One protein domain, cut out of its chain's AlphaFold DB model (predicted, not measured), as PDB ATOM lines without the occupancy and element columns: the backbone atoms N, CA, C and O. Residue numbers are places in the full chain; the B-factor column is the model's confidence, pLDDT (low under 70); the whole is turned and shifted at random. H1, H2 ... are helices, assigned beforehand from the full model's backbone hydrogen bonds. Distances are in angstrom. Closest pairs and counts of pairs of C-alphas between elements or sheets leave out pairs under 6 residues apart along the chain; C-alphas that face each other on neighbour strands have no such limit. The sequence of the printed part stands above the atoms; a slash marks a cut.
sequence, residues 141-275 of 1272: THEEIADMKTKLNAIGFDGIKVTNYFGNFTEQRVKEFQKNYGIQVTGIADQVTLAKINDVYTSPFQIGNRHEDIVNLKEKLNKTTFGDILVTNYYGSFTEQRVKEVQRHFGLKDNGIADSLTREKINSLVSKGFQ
ATOM      1  N   THR A 141     -24.523  47.355 105.660       84.12
ATOM      2  CA  THR A 141     -24.341  48.140 104.428       84.12
ATOM      3  C   THR A 141     -23.201  49.144 104.592       84.12
ATOM      4  O   THR A 141     -23.293  50.053 105.410       84.12
ATOM      5  N   HIS A 142     -22.133  48.990 103.807       86.31
ATOM      6  CA  HIS A 142     -20.905  49.792 103.870       86.31
ATOM      7  C   HIS A 142     -20.199  49.782 102.505       86.31
ATOM      8  O   HIS A 142     -20.339  48.826 101.743       86.31
ATOM      9  N   GLU A 143     -19.432  50.817 102.160       81.06
ATOM     10  CA  GLU A 143     -18.807  50.901 100.826       81.06
ATOM     11  C   GLU A 143     -17.724  49.828 100.625       81.06
ATOM     12  O   GLU A 143     -17.702  49.142  99.603       81.06
ATOM     13  N   GLU A 144     -16.911  49.578 101.652       82.12
ATOM     14  CA  GLU A 144     -15.857  48.549 101.650       82.12
ATOM     15  C   GLU A 144     -16.387  47.114 101.474       82.12
ATOM     16  O   GLU A 144     -15.651  46.234 101.031       82.12
ATOM     17  N   ILE A 145     -17.676  46.857 101.734       88.88
ATOM     18  CA  ILE A 145     -18.293  45.549 101.456       88.88
ATOM     19  C   ILE A 145     -18.310  45.276  99.944       88.88
ATOM     20  O   ILE A 145     -18.156  44.127  99.529       88.88
ATOM     21  N   ALA A 146     -18.444  46.304  99.098       85.81
ATOM     22  CA  ALA A 146     -18.360  46.138  97.647       85.81
ATOM     23  C   ALA A 146     -16.924  45.813  97.185       85.81
ATOM     24  O   ALA A 146     -16.738  44.949  96.323       85.81
ATOM     25  N   ASP A 147     -15.912  46.432  97.797       86.31
ATOM     26  CA  ASP A 147     -14.493  46.131  97.561       86.31
ATOM     27  C   ASP A 147     -14.134  44.701  98.009       86.31
ATOM     28  O   ASP A 147     -13.670  43.896  97.198       86.31
ATOM     29  N   MET A 148     -14.471  44.325  99.248       89.31
ATOM     30  CA  MET A 148     -14.294  42.966  99.775       89.31
ATOM     31  C   MET A 148     -14.916  41.906  98.853       89.31
ATOM     32  O   MET A 148     -14.275  40.904  98.537       89.31
ATOM     33  N   LYS A 149     -16.155  42.119  98.386       90.56
ATOM     34  CA  LYS A 149     -16.822  41.211  97.435       90.56
ATOM     35  C   LYS A 149     -16.095  41.116  96.099       90.56
ATOM     36  O   LYS A 149     -16.036  40.037  95.517       90.56
ATOM     37  N   THR A 150     -15.562  42.230  95.606       88.19
ATOM     38  CA  THR A 150     -14.795  42.271  94.354       88.19
ATOM     39  C   THR A 150     -13.521  41.433  94.486       88.19
ATOM     40  O   THR A 150     -13.236  40.614  93.613       88.19
ATOM     41  N   LYS A 151     -12.825  41.543  95.623       89.88
ATOM     42  CA  LYS A 151     -11.632  40.748  95.950       89.88
ATOM     43  C   LYS A 151     -11.948  39.261  96.139       89.88
ATOM     44  O   LYS A 151     -11.276  38.430  95.537       89.88
ATOM     45  N   LEU A 152     -13.009  38.919  96.881       87.44
ATOM     46  CA  LEU A 152     -13.499  37.537  97.032       87.44
ATOM     47  C   LEU A 152     -13.844  36.891  95.684       87.44
ATOM     48  O   LEU A 152     -13.414  35.768  95.419       87.44
ATOM     49  N   ASN A 153     -14.556  37.613  94.812       85.12
ATOM     50  CA  ASN A 153     -14.840  37.149  93.456       85.12
ATOM     51  C   ASN A 153     -13.542  36.881  92.671       85.12
ATOM     52  O   ASN A 153     -13.415  35.828  92.051       85.12
ATOM     53  N   ALA A 154     -12.571  37.798  92.725       83.44
ATOM     54  CA  ALA A 154     -11.314  37.686  91.985       83.44
ATOM     55  C   ALA A 154     -10.416  36.523  92.451       83.44
ATOM     56  O   ALA A 154      -9.793  35.871  91.619       83.44
ATOM     57  N   ILE A 155     -10.385  36.211  93.753       86.69
ATOM     58  CA  ILE A 155      -9.570  35.108  94.313       86.69
ATOM     59  C   ILE A 155     -10.264  33.730  94.272       86.69
ATOM     60  O   ILE A 155      -9.739  32.747  94.806       86.69
ATOM     61  N   GLY A 156     -11.422  33.639  93.606       82.00
ATOM     62  CA  GLY A 156     -12.123  32.388  93.296       82.00
ATOM     63  C   GLY A 156     -13.289  32.021  94.222       82.00
ATOM     64  O   GLY A 156     -13.702  30.862  94.232       82.00
ATOM     65  N   PHE A 157     -13.823  32.957  95.009       87.31
ATOM     66  CA  PHE A 157     -15.013  32.768  95.858       87.31
ATOM     67  C   PHE A 157     -16.176  33.571  95.272       87.31
ATOM     68  O   PHE A 157     -16.640  34.568  95.823       87.31
ATOM     69  N   ASP A 158     -16.579  33.151  94.075       80.12
ATOM     70  CA  ASP A 158     -17.176  33.989  93.046       80.12
ATOM     71  C   ASP A 158     -18.707  33.900  92.936       80.12
ATOM     72  O   ASP A 158     -19.387  33.182  93.676       80.12
ATOM     73  N   GLY A 159     -19.274  34.695  92.027       80.75
ATOM     74  CA  GLY A 159     -20.719  34.844  91.849       80.75
ATOM     75  C   GLY A 159     -21.388  35.800  92.844       80.75
ATOM     76  O   GLY A 159     -22.608  35.956  92.804       80.75
ATOM     77  N   ILE A 160     -20.637  36.474  93.729       86.38
ATOM     78  CA  ILE A 160     -21.221  37.462  94.641       86.38
ATOM     79  C   ILE A 160     -21.590  38.716  93.849       86.38
ATOM     80  O   ILE A 160     -20.725  39.375  93.266       86.38
ATOM     81  N   LYS A 161     -22.867  39.110  93.879       85.50
ATOM     82  CA  LYS A 161     -23.285  40.403  93.327       85.50
ATOM     83  C   LYS A 161     -22.640  41.538  94.133       85.50
ATOM     84  O   LYS A 161     -22.940  41.718  95.318       85.50
ATOM     85  N   VAL A 162     -21.764  42.297  93.476       82.75
ATOM     86  CA  VAL A 162     -21.080  43.455  94.062       82.75
ATOM     87  C   VAL A 162     -22.110  44.548  94.347       82.75
ATOM     88  O   VAL A 162     -22.724  45.106  93.441       82.75
ATOM     89  N   THR A 163     -22.333  44.787  95.636       88.12
ATOM     90  CA  THR A 163     -23.208  45.810  96.221       88.12
ATOM     91  C   THR A 163     -22.711  46.103  97.632       88.12
ATOM     92  O   THR A 163     -22.148  45.215  98.275       88.12
ATOM     93  N   ASN A 164     -22.992  47.296  98.148       87.06
ATOM     94  CA  ASN A 164     -22.582  47.726  99.489       87.06
ATOM     95  C   ASN A 164     -23.275  46.928 100.621       87.06
ATOM     96  O   ASN A 164     -22.818  46.967 101.754       87.06
ATOM     97  N   TYR A 165     -24.363  46.200 100.328       86.62
ATOM     98  CA  TYR A 165     -25.119  45.380 101.287       86.62
ATOM     99  C   TYR A 165     -24.596  43.937 101.379       86.62
ATOM    100  O   TYR A 165     -24.578  43.218 100.372       86.62
ATOM    101  N   PHE A 166     -24.219  43.483 102.571       87.19
ATOM    102  CA  PHE A 166     -23.790  42.111 102.861       87.19
ATOM    103  C   PHE A 166     -25.020  41.255 103.197       87.19
ATOM    104  O   PHE A 166     -25.691  41.481 104.197       87.19
ATOM    105  N   GLY A 167     -25.319  40.261 102.354       83.25
ATOM    106  CA  GLY A 167     -26.470  39.359 102.521       83.25
ATOM    107  C   GLY A 167     -26.067  37.884 102.612       83.25
ATOM    108  O   GLY A 167     -24.908  37.550 102.367       83.25
ATOM    109  N   ASN A 168     -27.032  36.987 102.851       86.25
ATOM    110  CA  ASN A 168     -26.840  35.533 103.042       86.25
ATOM    111  C   ASN A 168     -25.836  34.868 102.072       86.25
ATOM    112  O   ASN A 168     -25.031  34.037 102.479       86.25
ATOM    113  N   PHE A 169     -25.854  35.217 100.780       88.31
ATOM    114  CA  PHE A 169     -24.928  34.635  99.795       88.31
ATOM    115  C   PHE A 169     -23.480  35.145  99.950       88.31
ATOM    116  O   PHE A 169     -22.524  34.423  99.686       88.31
ATOM    117  N   THR A 170     -23.307  36.386 100.415       90.62
ATOM    118  CA  THR A 170     -21.986  36.931 100.783       90.62
ATOM    119  C   THR A 170     -21.452  36.215 102.021       90.62
ATOM    120  O   THR A 170     -20.306  35.787 102.023       90.62
ATOM    121  N   GLU A 171     -22.312  35.988 103.020       89.81
ATOM    122  CA  GLU A 171     -21.991  35.212 104.225       89.81
ATOM    123  C   GLU A 171     -21.523  33.787 103.883       89.81
ATOM    124  O   GLU A 171     -20.515  33.319 104.407       89.81
ATOM    125  N   GLN A 172     -22.202  33.111 102.946       88.81
ATOM    126  CA  GLN A 172     -21.803  31.783 102.469       88.81
ATOM    127  C   GLN A 172     -20.422  31.787 101.797       88.81
ATOM    128  O   GLN A 172     -19.596  30.936 102.125       88.81
ATOM    129  N   ARG A 173     -20.121  32.756 100.919       90.62
ATOM    130  CA  ARG A 173     -18.785  32.862 100.302       90.62
ATOM    131  C   ARG A 173     -17.688  33.245 101.294       90.62
ATOM    132  O   ARG A 173     -16.576  32.737 101.176       90.62
ATOM    133  N   VAL A 174     -17.995  34.059 102.305       89.06
ATOM    134  CA  VAL A 174     -17.072  34.338 103.417       89.06
ATOM    135  C   VAL A 174     -16.812  33.066 104.236       89.06
ATOM    136  O   VAL A 174     -15.654  32.768 104.516       89.06
ATOM    137  N   LYS A 175     -17.836  32.246 104.522       89.00
ATOM    138  CA  LYS A 175     -17.667  30.934 105.181       89.00
ATOM    139  C   LYS A 175     -16.828  29.957 104.351       89.00
ATOM    140  O   LYS A 175     -15.971  29.270 104.904       89.00
ATOM    141  N   GLU A 176     -17.029  29.902 103.035       88.12
ATOM    142  CA  GLU A 176     -16.188  29.101 102.131       88.12
ATOM    143  C   GLU A 176     -14.726  29.575 102.134       88.12
ATOM    144  O   GLU A 176     -13.820  28.746 102.230       88.12
ATOM    145  N   PHE A 177     -14.492  30.891 102.076       90.81
ATOM    146  CA  PHE A 177     -13.154  31.482 102.131       90.81
ATOM    147  C   PHE A 177     -12.452  31.176 103.460       90.81
ATOM    148  O   PHE A 177     -11.331  30.665 103.462       90.81
ATOM    149  N   GLN A 178     -13.130  31.421 104.586       91.00
ATOM    150  CA  GLN A 178     -12.618  31.136 105.928       91.00
ATOM    151  C   GLN A 178     -12.229  29.661 106.060       91.00
ATOM    152  O   GLN A 178     -11.095  29.355 106.429       91.00
ATOM    153  N   LYS A 179     -13.120  28.747 105.645       88.06
ATOM    154  CA  LYS A 179     -12.865  27.301 105.659       88.06
ATOM    155  C   LYS A 179     -11.657  26.907 104.804       88.06
ATOM    156  O   LYS A 179     -10.887  26.047 105.219       88.06
ATOM    157  N   ASN A 180     -11.483  27.512 103.628       86.06
ATOM    158  CA  ASN A 180     -10.362  27.209 102.733       86.06
ATOM    159  C   ASN A 180      -9.001  27.636 103.308       86.06
ATOM    160  O   ASN A 180      -7.996  26.984 103.047       86.06
ATOM    161  N   TYR A 181      -8.971  28.720 104.089       84.19
ATOM    162  CA  TYR A 181      -7.748  29.283 104.669       84.19
ATOM    163  C   TYR A 181      -7.546  28.967 106.161       84.19
ATOM    164  O   TYR A 181      -6.647  29.531 106.780       84.19
ATOM    165  N   GLY A 182      -8.348  28.064 106.738       84.88
ATOM    166  CA  GLY A 182      -8.229  27.644 108.142       84.88
ATOM    167  C   GLY A 182      -8.658  28.700 109.170       84.88
ATOM    168  O   GLY A 182      -8.355  28.560 110.350       84.88
ATOM    169  N   ILE A 183      -9.359  29.751 108.738       87.88
ATOM    170  CA  ILE A 183      -9.898  30.808 109.605       87.88
ATOM    171  C   ILE A 183     -11.215  30.315 110.225       87.88
ATOM    172  O   ILE A 183     -11.938  29.516 109.623       87.88
ATOM    173  N   GLN A 184     -11.552  30.799 111.424       84.12
ATOM    174  CA  GLN A 184     -12.817  30.482 112.088       84.12
ATOM    175  C   GLN A 184     -14.014  30.796 111.170       84.12
ATOM    176  O   GLN A 184     -14.169  31.913 110.685       84.12
ATOM    177  N   VAL A 185     -14.869  29.798 110.927       87.38
ATOM    178  CA  VAL A 185     -15.937  29.844 109.909       87.38
ATOM    179  C   VAL A 185     -17.190  30.555 110.445       87.38
ATOM    180  O   VAL A 185     -18.263  29.970 110.592       87.38
ATOM    181  N   THR A 186     -17.041  31.834 110.785       88.44
ATOM    182  CA  THR A 186     -18.099  32.683 111.357       88.44
ATOM    183  C   THR A 186     -19.090  33.177 110.301       88.44
ATOM    184  O   THR A 186     -20.282  33.300 110.580       88.44
ATOM    185  N   GLY A 187     -18.625  33.431 109.072       85.88
ATOM    186  CA  GLY A 187     -19.344  34.197 108.044       85.88
ATOM    187  C   GLY A 187     -19.310  35.709 108.240       85.88
ATOM    188  O   GLY A 187     -19.857  36.432 107.412       85.88
ATOM    189  N   ILE A 188     -18.648  36.173 109.299       89.94
ATOM    190  CA  ILE A 188     -18.330  37.576 109.542       89.94
ATOM    191  C   ILE A 188     -16.972  37.836 108.895       89.94
ATOM    192  O   ILE A 188     -15.989  37.179 109.233       89.94
ATOM    193  N   ALA A 189     -16.902  38.794 107.977       86.56
ATOM    194  CA  ALA A 189     -15.644  39.304 107.459       86.56
ATOM    195  C   ALA A 189     -15.015  40.239 108.502       86.56
ATOM    196  O   ALA A 189     -15.144  41.460 108.430       86.56
ATOM    197  N   ASP A 190     -14.398  39.636 109.514       85.75
ATOM    198  CA  ASP A 190     -13.598  40.315 110.532       85.75
ATOM    199  C   ASP A 190     -12.236  40.781 109.989       85.75
ATOM    200  O   ASP A 190     -11.872  40.513 108.843       85.75
ATOM    201  N   GLN A 191     -11.456  41.480 110.816       86.00
ATOM    202  CA  GLN A 191     -10.149  42.016 110.425       86.00
ATOM    203  C   GLN A 191      -9.173  40.926 109.940       86.00
ATOM    204  O   GLN A 191      -8.401  41.179 109.018       86.00
ATOM    205  N   VAL A 192      -9.229  39.710 110.498       88.19
ATOM    206  CA  VAL A 192      -8.391  38.567 110.080       88.19
ATOM    207  C   VAL A 192      -8.817  38.065 108.698       88.19
ATOM    208  O   VAL A 192      -7.986  37.871 107.809       88.19
ATOM    209  N   THR A 193     -10.122  37.913 108.490       89.56
ATOM    210  CA  THR A 193     -10.726  37.484 107.227       89.56
ATOM    211  C   THR A 193     -10.472  38.513 106.127       89.56
ATOM    212  O   THR A 193     -10.003  38.153 105.050       89.56
ATOM    213  N   LEU A 194     -10.692  39.803 106.402       87.38
ATOM    214  CA  LEU A 194     -10.412  40.913 105.487       87.38
ATOM    215  C   LEU A 194      -8.918  41.026 105.163       87.38
ATOM    216  O   LEU A 194      -8.559  41.194 103.996       87.38
ATOM    217  N   ALA A 195      -8.031  40.885 106.153       86.25
ATOM    218  CA  ALA A 195      -6.588  40.868 105.920       86.25
ATOM    219  C   ALA A 195      -6.177  39.699 105.010       86.25
ATOM    220  O   ALA A 195      -5.410  39.911 104.072       86.25
ATOM    221  N   LYS A 196      -6.729  38.493 105.211       89.75
ATOM    222  CA  LYS A 196      -6.397  37.338 104.364       89.75
ATOM    223  C   LYS A 196      -7.013  37.421 102.962       89.75
ATOM    224  O   LYS A 196      -6.359  37.014 102.007       89.75
ATOM    225  N   ILE A 197      -8.215  37.991 102.808       87.44
ATOM    226  CA  ILE A 197      -8.797  38.317 101.490       87.44
ATOM    227  C   ILE A 197      -7.859  39.264 100.731       87.44
ATOM    228  O   ILE A 197      -7.574  39.031  99.558       87.44
ATOM    229  N   ASN A 198      -7.346  40.300 101.405       87.19
ATOM    230  CA  ASN A 198      -6.389  41.235 100.818       87.19
ATOM    231  C   ASN A 198      -5.054  40.557 100.456       87.19
ATOM    232  O   ASN A 198      -4.629  40.706  99.319       87.19
ATOM    233  N   ASP A 199      -4.429  39.789 101.356       85.44
ATOM    234  CA  ASP A 199      -3.160  39.063 101.123       85.44
ATOM    235  C   ASP A 199      -3.217  38.119  99.908       85.44
ATOM    236  O   ASP A 199      -2.331  38.130  99.052       85.44
ATOM    237  N   VAL A 200      -4.292  37.336  99.778       85.19
ATOM    238  CA  VAL A 200      -4.469  36.446  98.619       85.19
ATOM    239  C   VAL A 200      -4.709  37.261  97.340       85.19
ATOM    240  O   VAL A 200      -4.168  36.911  96.292       85.19
ATOM    241  N   TYR A 201      -5.458  38.367  97.418       85.88
ATOM    242  CA  TYR A 201      -5.767  39.232  96.273       85.88
ATOM    243  C   TYR A 201      -4.569  40.057  95.779       85.88
ATOM    244  O   TYR A 201      -4.415  40.241  94.574       85.88
ATOM    245  N   THR A 202      -3.701  40.542  96.670       86.12
ATOM    246  CA  THR A 202      -2.507  41.328  96.307       86.12
ATOM    247  C   THR A 202      -1.282  40.466  95.999       86.12
ATOM    248  O   THR A 202      -0.257  41.004  95.581       86.12
ATOM    249  N   SER A 203      -1.382  39.140  96.154       84.12
ATOM    250  CA  SER A 203      -0.309  38.183  95.874       84.12
ATOM    251  C   SER A 203       0.376  38.457  94.522       84.12
ATOM    252  O   SER A 203      -0.293  38.489  93.481       84.12
ATOM    253  N   PRO A 204       1.715  38.594  94.468       85.62
ATOM    254  CA  PRO A 204       2.414  38.738  93.195       85.62
ATOM    255  C   PRO A 204       2.372  37.448  92.359       85.62
ATOM    256  O   PRO A 204       2.612  37.494  91.158       85.62
ATOM    257  N   PHE A 205       2.040  36.299  92.954       90.44
ATOM    258  CA  PHE A 205       2.102  34.986  92.309       90.44
ATOM    259  C   PHE A 205       0.780  34.573  91.633       90.44
ATOM    260  O   PHE A 205       0.272  33.477  91.874       90.44
ATOM    261  N   GLN A 206       0.222  35.454  90.802       89.25
ATOM    262  CA  GLN A 206      -1.010  35.230  90.031       89.25
ATOM    263  C   GLN A 206      -0.882  35.789  88.608       89.25
ATOM    264  O   GLN A 206       0.003  36.605  88.333       89.25
ATOM    265  N   ILE A 207      -1.758  35.357  87.697       88.62
ATOM    266  CA  ILE A 207      -1.683  35.714  86.274       88.62
ATOM    267  C   ILE A 207      -1.661  37.233  86.031       88.62
ATOM    268  O   ILE A 207      -2.468  37.987  86.562       88.62
ATOM    269  N   GLY A 208      -0.721  37.673  85.190       84.00
ATOM    270  CA  GLY A 208      -0.539  39.075  84.801       84.00
ATOM    271  C   GLY A 208       0.554  39.812  85.579       84.00
ATOM    272  O   GLY A 208       1.130  40.761  85.044       84.00
ATOM    273  N   ASN A 209       0.904  39.354  86.782       89.69
ATOM    274  CA  ASN A 209       1.847  40.056  87.653       89.69
ATOM    275  C   ASN A 209       3.325  39.817  87.288       89.69
ATOM    276  O   ASN A 209       3.698  38.838  86.628       89.69
ATOM    277  N   ARG A 210       4.185  40.750  87.730       88.38
ATOM    278  CA  ARG A 210       5.650  40.673  87.627       88.38
ATOM    279  C   ARG A 210       6.306  40.915  88.981       88.38
ATOM    280  O   ARG A 210       5.993  41.902  89.636       88.38
ATOM    281  N   HIS A 211       7.210  40.026  89.379       89.50
ATOM    282  CA  HIS A 211       7.913  40.050  90.662       89.50
ATOM    283  C   HIS A 211       9.102  39.089  90.627       89.50
ATOM    284  O   HIS A 211       8.998  38.012  90.035       89.50
ATOM    285  N   GLU A 212      10.215  39.434  91.271       82.31
ATOM    286  CA  GLU A 212      11.445  38.647  91.132       82.31
ATOM    287  C   GLU A 212      11.324  37.249  91.761       82.31
ATOM    288  O   GLU A 212      11.745  36.265  91.163       82.31
ATOM    289  N   ASP A 213      10.588  37.107  92.867       85.62
ATOM    290  CA  ASP A 213      10.302  35.802  93.490       85.62
ATOM    291  C   ASP A 213       9.586  34.795  92.566       85.62
ATOM    292  O   ASP A 213       9.593  33.591  92.835       85.62
ATOM    293  N   ILE A 214       8.962  35.246  91.468       88.81
ATOM    294  CA  ILE A 214       8.376  34.340  90.464       88.81
ATOM    295  C   ILE A 214       9.477  33.524  89.766       88.81
ATOM    296  O   ILE A 214       9.228  32.381  89.386       88.81
ATOM    297  N   VAL A 215      10.704  34.050  89.661       84.25
ATOM    298  CA  VAL A 215      11.893  33.294  89.230       84.25
ATOM    299  C   VAL A 215      12.100  32.098  90.162       84.25
ATOM    300  O   VAL A 215      12.053  30.957  89.705       84.25
ATOM    301  N   ASN A 216      12.189  32.338  91.475       84.38
ATOM    302  CA  ASN A 216      12.369  31.296  92.494       84.38
ATOM    303  C   ASN A 216      11.225  30.262  92.488       84.38
ATOM    304  O   ASN A 216      11.469  29.057  92.568       84.38
ATOM    305  N   LEU A 217       9.974  30.713  92.338       84.88
ATOM    306  CA  LEU A 217       8.805  29.834  92.224       84.88
ATOM    307  C   LEU A 217       8.894  28.911  90.997       84.88
ATOM    308  O   LEU A 217       8.609  27.718  91.102       84.88
ATOM    309  N   LYS A 218       9.308  29.442  89.843       88.38
ATOM    310  CA  LYS A 218       9.451  28.672  88.598       88.38
ATOM    311  C   LYS A 218      10.642  27.725  88.623       88.38
ATOM    312  O   LYS A 218      10.514  26.597  88.162       88.38
ATOM    313  N   GLU A 219      11.774  28.138  89.189       82.00
ATOM    314  CA  GLU A 219      12.918  27.251  89.422       82.00
ATOM    315  C   GLU A 219      12.541  26.069  90.314       82.00
ATOM    316  O   GLU A 219      12.935  24.937  90.038       82.00
ATOM    317  N   LYS A 220      11.748  26.314  91.364       82.81
ATOM    318  CA  LYS A 220      11.208  25.256  92.220       82.81
ATOM    319  C   LYS A 220      10.261  24.342  91.452       82.81
ATOM    320  O   LYS A 220      10.474  23.139  91.478       82.81
ATOM    321  N   LEU A 221       9.292  24.877  90.707       80.25
ATOM    322  CA  LEU A 221       8.394  24.066  89.868       80.25
ATOM    323  C   LEU A 221       9.163  23.220  88.836       80.25
ATOM    324  O   LEU A 221       8.865  22.037  88.687       80.25
ATOM    325  N   ASN A 222      10.212  23.762  88.212       77.88
ATOM    326  CA  ASN A 222      11.088  23.034  87.283       77.88
ATOM    327  C   ASN A 222      11.971  21.962  87.951       77.88
ATOM    328  O   ASN A 222      12.427  21.047  87.270       77.88
ATOM    329  N   LYS A 223      12.182  22.032  89.272       71.31
ATOM    330  CA  LYS A 223      12.792  20.963  90.088       71.31
ATOM    331  C   LYS A 223      11.778  19.880  90.502       71.31
ATOM    332  O   LYS A 223      12.130  18.975  91.249       71.31
ATOM    333  N   THR A 224      10.534  19.951  90.018       74.12
ATOM    334  CA  THR A 224       9.471  18.957  90.250       74.12
ATOM    335  C   THR A 224       8.929  18.399  88.929       74.12
ATOM    336  O   THR A 224       9.298  18.841  87.843       74.12
ATOM    337  N   THR A 225       7.990  17.458  89.014       71.19
ATOM    338  CA  THR A 225       7.228  16.928  87.871       71.19
ATOM    339  C   THR A 225       6.303  17.950  87.189       71.19
ATOM    340  O   THR A 225       5.809  17.671  86.101       71.19
ATOM    341  N   PHE A 226       6.079  19.132  87.777       78.81
ATOM    342  CA  PHE A 226       5.181  20.185  87.269       78.81
ATOM    343  C   PHE A 226       5.927  21.307  86.509       78.81
ATOM    344  O   PHE A 226       5.516  22.468  86.522       78.81
ATOM    345  N   GLY A 227       7.059  20.964  85.884       71.69
ATOM    346  CA  GLY A 227       8.009  21.895  85.270       71.69
ATOM    347  C   GLY A 227       7.715  22.320  83.821       71.69
ATOM    348  O   GLY A 227       6.573  22.575  83.430       71.69
ATOM    349  N   ASP A 228       8.783  22.429  83.025       78.12
ATOM    350  CA  ASP A 228       8.830  23.022  81.675       78.12
ATOM    351  C   ASP A 228       8.431  24.514  81.607       78.12
ATOM    352  O   ASP A 228       8.066  25.031  80.549       78.12
ATOM    353  N   ILE A 229       8.509  25.247  82.723       82.00
ATOM    354  CA  ILE A 229       8.160  26.672  82.769       82.00
ATOM    355  C   ILE A 229       9.369  27.525  82.378       82.00
ATOM    356  O   ILE A 229      10.432  27.428  82.991       82.00
ATOM    357  N   LEU A 230       9.195  28.441  81.419       81.19
ATOM    358  CA  LEU A 230      10.214  29.448  81.116       81.19
ATOM    359  C   LEU A 230      10.430  30.371  82.331       81.19
ATOM    360  O   LEU A 230       9.546  31.157  82.705       81.19
ATOM    361  N   VAL A 231      11.613  30.262  82.938       82.75
ATOM    362  CA  VAL A 231      12.028  31.027  84.119       82.75
ATOM    363  C   VAL A 231      12.176  32.502  83.744       82.75
ATOM    364  O   VAL A 231      13.087  32.897  83.026       82.75
ATOM    365  N   THR A 232      11.226  33.310  84.210       88.19
ATOM    366  CA  THR A 232      11.170  34.773  84.063       88.19
ATOM    367  C   THR A 232      10.350  35.338  85.216       88.19
ATOM    368  O   THR A 232       9.458  34.649  85.720       88.19
ATOM    369  N   ASN A 233      10.548  36.608  85.563       87.38
ATOM    370  CA  ASN A 233       9.775  37.284  86.607       87.38
ATOM    371  C   ASN A 233       8.295  37.567  86.260       87.38
ATOM    372  O   ASN A 233       7.612  38.210  87.047       87.38
ATOM    373  N   TYR A 234       7.775  37.101  85.114       88.75
ATOM    374  CA  TYR A 234       6.372  37.268  84.701       88.75
ATOM    375  C   TYR A 234       5.535  36.006  84.917       88.75
ATOM    376  O   TYR A 234       5.870  34.934  84.401       88.75
ATOM    377  N   TYR A 235       4.409  36.146  85.608       90.06
ATOM    378  CA  TYR A 235       3.454  35.068  85.836       90.06
ATOM    379  C   TYR A 235       2.411  35.036  84.703       90.06
ATOM    380  O   TYR A 235       1.420  35.768  84.707       90.06
ATOM    381  N   GLY A 236       2.658  34.202  83.691       86.62
ATOM    382  CA  GLY A 236       1.749  34.007  82.553       86.62
ATOM    383  C   GLY A 236       0.787  32.830  82.741       86.62
ATOM    384  O   GLY A 236       0.953  32.023  83.656       86.62
ATOM    385  N   SER A 237      -0.165  32.671  81.820       83.88
ATOM    386  CA  SER A 237      -1.174  31.592  81.829       83.88
ATOM    387  C   SER A 237      -0.597  30.172  81.896       83.88
ATOM    388  O   SER A 237      -1.195  29.299  82.511       83.88
ATOM    389  N   PHE A 238       0.592  29.919  81.339       89.19
ATOM    390  CA  PHE A 238       1.251  28.614  81.490       89.19
ATOM    391  C   PHE A 238       1.792  28.382  82.915       89.19
ATOM    392  O   PHE A 238       1.766  27.264  83.420       89.19
ATOM    393  N   THR A 239       2.246  29.441  83.600       90.69
ATOM    394  CA  THR A 239       2.643  29.366  85.021       90.69
ATOM    395  C   THR A 239       1.417  29.137  85.902       90.69
ATOM    396  O   THR A 239       1.445  28.268  86.769       90.69
ATOM    397  N   GLU A 240       0.321  29.843  85.611       91.31
ATOM    398  CA  GLU A 240      -0.988  29.628  86.234       91.31
ATOM    399  C   GLU A 240      -1.467  28.180  86.042       91.31
ATOM    400  O   GLU A 240      -1.849  27.535  87.014       91.31
ATOM    401  N   GLN A 241      -1.383  27.628  84.825       87.25
ATOM    402  CA  GLN A 241      -1.765  26.241  84.549       87.25
ATOM    403  C   GLN A 241      -0.954  25.241  85.387       87.25
ATOM    404  O   GLN A 241      -1.550  24.360  86.003       87.25
ATOM    405  N   ARG A 242       0.377  25.383  85.470       90.50
ATOM    406  CA  ARG A 242       1.208  24.499  86.310       90.50
ATOM    407  C   ARG A 242       0.875  24.610  87.793       90.50
ATOM    408  O   ARG A 242       0.841  23.605  88.495       90.50
ATOM    409  N   VAL A 243       0.574  25.814  88.273       90.12
ATOM    410  CA  VAL A 243       0.150  26.020  89.661       90.12
ATOM    411  C   VAL A 243      -1.241  25.429  89.913       90.12
ATOM    412  O   VAL A 243      -1.429  24.793  90.945       90.12
ATOM    413  N   LYS A 244      -2.172  25.506  88.955       89.19
ATOM    414  CA  LYS A 244      -3.464  24.796  88.999       89.19
ATOM    415  C   LYS A 244      -3.299  23.271  88.986       89.19
ATOM    416  O   LYS A 244      -3.987  22.572  89.723       89.19
ATOM    417  N   GLU A 245      -2.356  22.736  88.210       88.44
ATOM    418  CA  GLU A 245      -1.999  21.307  88.223       88.44
ATOM    419  C   GLU A 245      -1.478  20.863  89.604       88.44
ATOM    420  O   GLU A 245      -1.922  19.835  90.118       88.44
ATOM    421  N   VAL A 246      -0.630  21.671  90.256       86.44
ATOM    422  CA  VAL A 246      -0.185  21.443  91.646       86.44
ATOM    423  C   VAL A 246      -1.341  21.563  92.647       86.44
ATOM    424  O   VAL A 246      -1.489  20.696  93.508       86.44
ATOM    425  N   GLN A 247      -2.184  22.595  92.539       89.56
ATOM    426  CA  GLN A 247      -3.337  22.792  93.426       89.56
ATOM    427  C   GLN A 247      -4.281  21.585  93.375       89.56
ATOM    428  O   GLN A 247      -4.601  21.020  94.420       89.56
ATOM    429  N   ARG A 248      -4.632  21.111  92.172       87.56
ATOM    430  CA  ARG A 248      -5.437  19.893  91.969       87.56
ATOM    431  C   ARG A 248      -4.777  18.649  92.559       87.56
ATOM    432  O   ARG A 248      -5.464  17.861  93.201       87.56
ATOM    433  N   HIS A 249      -3.465  18.475  92.376       84.69
ATOM    434  CA  HIS A 249      -2.727  17.323  92.908       84.69
ATOM    435  C   HIS A 249      -2.782  17.235  94.444       84.69
ATOM    436  O   HIS A 249      -2.848  16.136  94.988       84.69
ATOM    437  N   PHE A 250      -2.806  18.378  95.136       83.62
ATOM    438  CA  PHE A 250      -2.897  18.453  96.601       83.62
ATOM    439  C   PHE A 250      -4.308  18.757  97.141       83.62
ATOM    440  O   PHE A 250      -4.458  18.985  98.339       83.62
ATOM    441  N   GLY A 251      -5.343  18.767  96.293       81.12
ATOM    442  CA  GLY A 251      -6.728  19.047  96.705       81.12
ATOM    443  C   GLY A 251      -6.994  20.493  97.156       81.12
ATOM    444  O   GLY A 251      -7.984  20.745  97.841       81.12
ATOM    445  N   LEU A 252      -6.122  21.437  96.792       85.06
ATOM    446  CA  LEU A 252      -6.278  22.867  97.069       85.06
ATOM    447  C   LEU A 252      -7.285  23.516  96.102       85.06
ATOM    448  O   LEU A 252      -7.592  22.981  95.034       85.06
ATOM    449  N   LYS A 253      -7.769  24.714  96.450       83.94
ATOM    450  CA  LYS A 253      -8.631  25.531  95.584       83.94
ATOM    451  C   LYS A 253      -7.922  25.858  94.263       83.94
ATOM    452  O   LYS A 253      -6.920  26.562  94.249       83.94
ATOM    453  N   ASP A 254      -8.495  25.384  93.161       84.62
ATOM    454  CA  ASP A 254      -8.029  25.564  91.778       84.62
ATOM    455  C   ASP A 254      -8.264  27.004  91.266       84.62
ATOM    456  O   ASP A 254      -9.128  27.251  90.424       84.62
ATOM    457  N   ASN A 255      -7.542  27.980  91.829       84.88
ATOM    458  CA  ASN A 255      -7.628  29.397  91.447       84.88
ATOM    459  C   ASN A 255      -6.408  29.902  90.655       84.88
ATOM    460  O   ASN A 255      -6.510  30.931  89.996       84.88
ATOM    461  N   GLY A 256      -5.282  29.179  90.648       87.00
ATOM    462  CA  GLY A 256      -4.054  29.589  89.956       87.00
ATOM    463  C   GLY A 256      -3.266  30.706  90.632       87.00
ATOM    464  O   GLY A 256      -2.349  31.248  90.023       87.00
ATOM    465  N   ILE A 257      -3.596  31.047  91.878       90.75
ATOM    466  CA  ILE A 257      -2.803  31.943  92.719       90.75
ATOM    467  C   ILE A 257      -1.865  31.062  93.545       90.75
ATOM    468  O   ILE A 257      -2.327  30.276  94.369       90.75
ATOM    469  N   ALA A 258      -0.545  31.187  93.372       87.06
ATOM    470  CA  ALA A 258       0.413  30.466  94.216       87.06
ATOM    471  C   ALA A 258       0.549  31.160  95.583       87.06
ATOM    472  O   ALA A 258       1.547  31.811  95.901       87.06
ATOM    473  N   ASP A 259      -0.505  31.033  96.384       84.75
ATOM    474  CA  ASP A 259      -0.604  31.524  97.753       84.75
ATOM    475  C   ASP A 259       0.368  30.806  98.716       84.75
ATOM    476  O   ASP A 259       1.251  30.043  98.310       84.75
ATOM    477  N   SER A 260       0.267  31.098 100.014       81.69
ATOM    478  CA  SER A 260       1.127  30.495 101.041       81.69
ATOM    479  C   SER A 260       1.036  28.962 101.063       81.69
ATOM    480  O   SER A 260       2.071  28.298 101.059       81.69
ATOM    481  N   LEU A 261      -0.181  28.408 101.011       83.56
ATOM    482  CA  LEU A 261      -0.437  26.963 101.055       83.56
ATOM    483  C   LEU A 261       0.101  26.268  99.799       83.56
ATOM    484  O   LEU A 261       0.768  25.236  99.871       83.56
ATOM    485  N   THR A 262      -0.135  26.870  98.634       88.06
ATOM    486  CA  THR A 262       0.312  26.335  97.348       88.06
ATOM    487  C   THR A 262       1.843  26.333  97.249       88.06
ATOM    488  O   THR A 262       2.438  25.334  96.838       88.06
ATOM    489  N   ARG A 263       2.515  27.410  97.686       88.31
ATOM    490  CA  ARG A 263       3.990  27.490  97.700       88.31
ATOM    491  C   ARG A 263       4.633  26.546  98.717       88.31
ATOM    492  O   ARG A 263       5.709  26.017  98.441       88.31
ATOM    493  N   GLU A 264       3.982  26.280  99.847       84.69
ATOM    494  CA  GLU A 264       4.424  25.277 100.821       84.69
ATOM    495  C   GLU A 264       4.476  23.871 100.196       84.69
ATOM    496  O   GLU A 264       5.506  23.196 100.279       84.69
ATOM    497  N   LYS A 265       3.423  23.450  99.478       84.62
ATOM    498  CA  LYS A 265       3.417  22.135  98.809       84.62
ATOM    499  C   LYS A 265       4.427  22.048  97.659       84.62
ATOM    500  O   LYS A 265       5.035  20.997  97.470       84.62
ATOM    501  N   ILE A 266       4.706  23.154  96.961       82.94
ATOM    502  CA  ILE A 266       5.804  23.227  95.976       82.94
ATOM    503  C   ILE A 266       7.170  23.031  96.658       82.94
ATOM    504  O   ILE A 266       7.976  22.235  96.177       82.94
ATOM    505  N   ASN A 267       7.431  23.677  97.803       80.12
ATOM    506  CA  ASN A 267       8.664  23.443  98.570       80.12
ATOM    507  C   ASN A 267       8.781  21.968  99.028       80.12
ATOM    508  O   ASN A 267       9.865  21.393  98.956       80.12
ATOM    509  N   SER A 268       7.668  21.343  99.439       76.25
ATOM    510  CA  SER A 268       7.592  19.933  99.876       76.25
ATOM    511  C   SER A 268       7.856  18.905  98.760       76.25
ATOM    512  O   SER A 268       8.260  17.774  99.038       76.25
ATOM    513  N   LEU A 269       7.660  19.278  97.491       73.94
ATOM    514  CA  LEU A 269       8.081  18.460  96.351       73.94
ATOM    515  C   LEU A 269       9.594  18.569  96.103       73.94
ATOM    516  O   LEU A 269      10.246  17.555  95.865       73.94
ATOM    517  N   VAL A 270      10.162  19.777  96.194       69.81
ATOM    518  CA  VAL A 270      11.590  20.033  95.916       69.81
ATOM    519  C   VAL A 270      12.520  19.355  96.931       69.81
ATOM    520  O   VAL A 270      13.619  18.940  96.569       69.81
ATOM    521  N   SER A 271      12.096  19.190  98.188       66.44
ATOM    522  CA  SER A 271      12.920  18.567  99.235       66.44
ATOM    523  C   SER A 271      13.130  17.050  99.082       66.44
ATOM    524  O   SER A 271      13.958  16.492  99.798       66.44
ATOM    525  N   LYS A 272      12.431  16.377  98.154       68.69
ATOM    526  CA  LYS A 272      12.505  14.911  97.988       68.69
ATOM    527  C   LYS A 272      13.697  14.416  97.156       68.69
ATOM    528  O   LYS A 272      14.099  13.271  97.333       68.69
ATOM    529  N   GLY A 273      14.302  15.261  96.316       76.06
ATOM    530  CA  GLY A 273      15.425  14.870  95.447       76.06
ATOM    531  C   GLY A 273      15.037  13.890  94.330       76.06
ATOM    532  O   GLY A 273      13.857  13.738  94.026       76.06
ATOM    533  N   PHE A 274      16.036  13.235  93.725       83.94
ATOM    534  CA  PHE A 274      15.827  12.179  92.721       83.94
ATOM    535  C   PHE A 274      16.008  10.786  93.331       83.94
ATOM    536  O   PHE A 274      17.017  10.524  93.986       83.94
ATOM    537  N   GLN A 275      15.064   9.884  93.087       85.56
ATOM    538  CA  GLN A 275      14.988   8.547  93.676       85.56
ATOM    539  C   GLN A 275      14.671   7.467  92.628       85.56
ATOM    540  O   GLN A 275      14.362   7.753  91.470       85.56
TER     541      GLN A 275
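Overview. This is residues 141 to 275 of the 1272 residues of an uncharacterized protein of Virgibacillus halodenitrificans (UniProt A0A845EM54). Two lobes of three short helices each stand end to end, H1, H2 and H3 in the first and H4, H5 and H6 in the second, and no named helix of one lobe touches a named helix of the other. Within each lobe the helices cross at large angles, with H1 touching both its partners in the first lobe and H6 both in the second. The printed part has 135 residues, with six named helices, H1 to H6 in that order, and no named strand; the class is all helix, with 71 residues in the helices. The whole is compact, with a radius of gyration of the C-alphas of 16.2 A, and it spans 54 by 27 by 22 A, only just a rod.

Arrangement. H1, residues 143 to 154, touches H2, residues 168 to 180, with its residues 149 to 152 alone; the closest C-alphas are those of Lys 149 and Thr 170, 7.5 A apart, and the two run the same way at a steep tilt of 54 degrees. H1 also touches H3, residues 191 to 202, at a steep tilt of 50 degrees, the same way; the closest C-alphas, of Lys 151 and Tyr 201, are 6.1 A apart. H2 and H3 are close but not clearly touching, about perpendicular at 76 degrees, with the C-alphas of Gln 178 and Thr 193 closest at 6.8 A. H3 and H4, residues 213 to 222, are apart. H4 and H5, residues 237 to 249, are close but not clearly touching; their closest C-alphas, of Lys 218 and Thr 239, are 7.7 A apart. H4 touches H6, residues 260 to 270, at a steep tilt of 43 degrees, the same way, with the C-alphas of Lys 220 and Val 270 closest at 6.4 A. H5 touches H6 with its residues 243 to 247 alone, about perpendicular at 82 degrees; the closest C-alphas, of Gln 247 and Thr 262, are 6.4 A apart. Every O i to N i+4 pair is within hydrogen-bond range in H2, H3, H4, H5 and H6, and 7 of 8 are in H1.

Along the chain. H1 begins at C-alpha 143, (-18.807, 50.901, 100.826), and is 17.6 A long from first to last C-alpha. H2 measures 18.5 A, H3 16.1 A, H4 14.2 A and H5 18.1 A. H6, 15.7 A, ends at C-alpha 270, (11.590, 20.033, 95.916).

Size, cuts and confidence. The C-alphas farthest apart are those of Thr 141 and Gln 275, 56.8 A. The printed part has no cut. The links H1 to H2 and H4 to H5 are long. Residues 270 to 272 have pLDDT under 70.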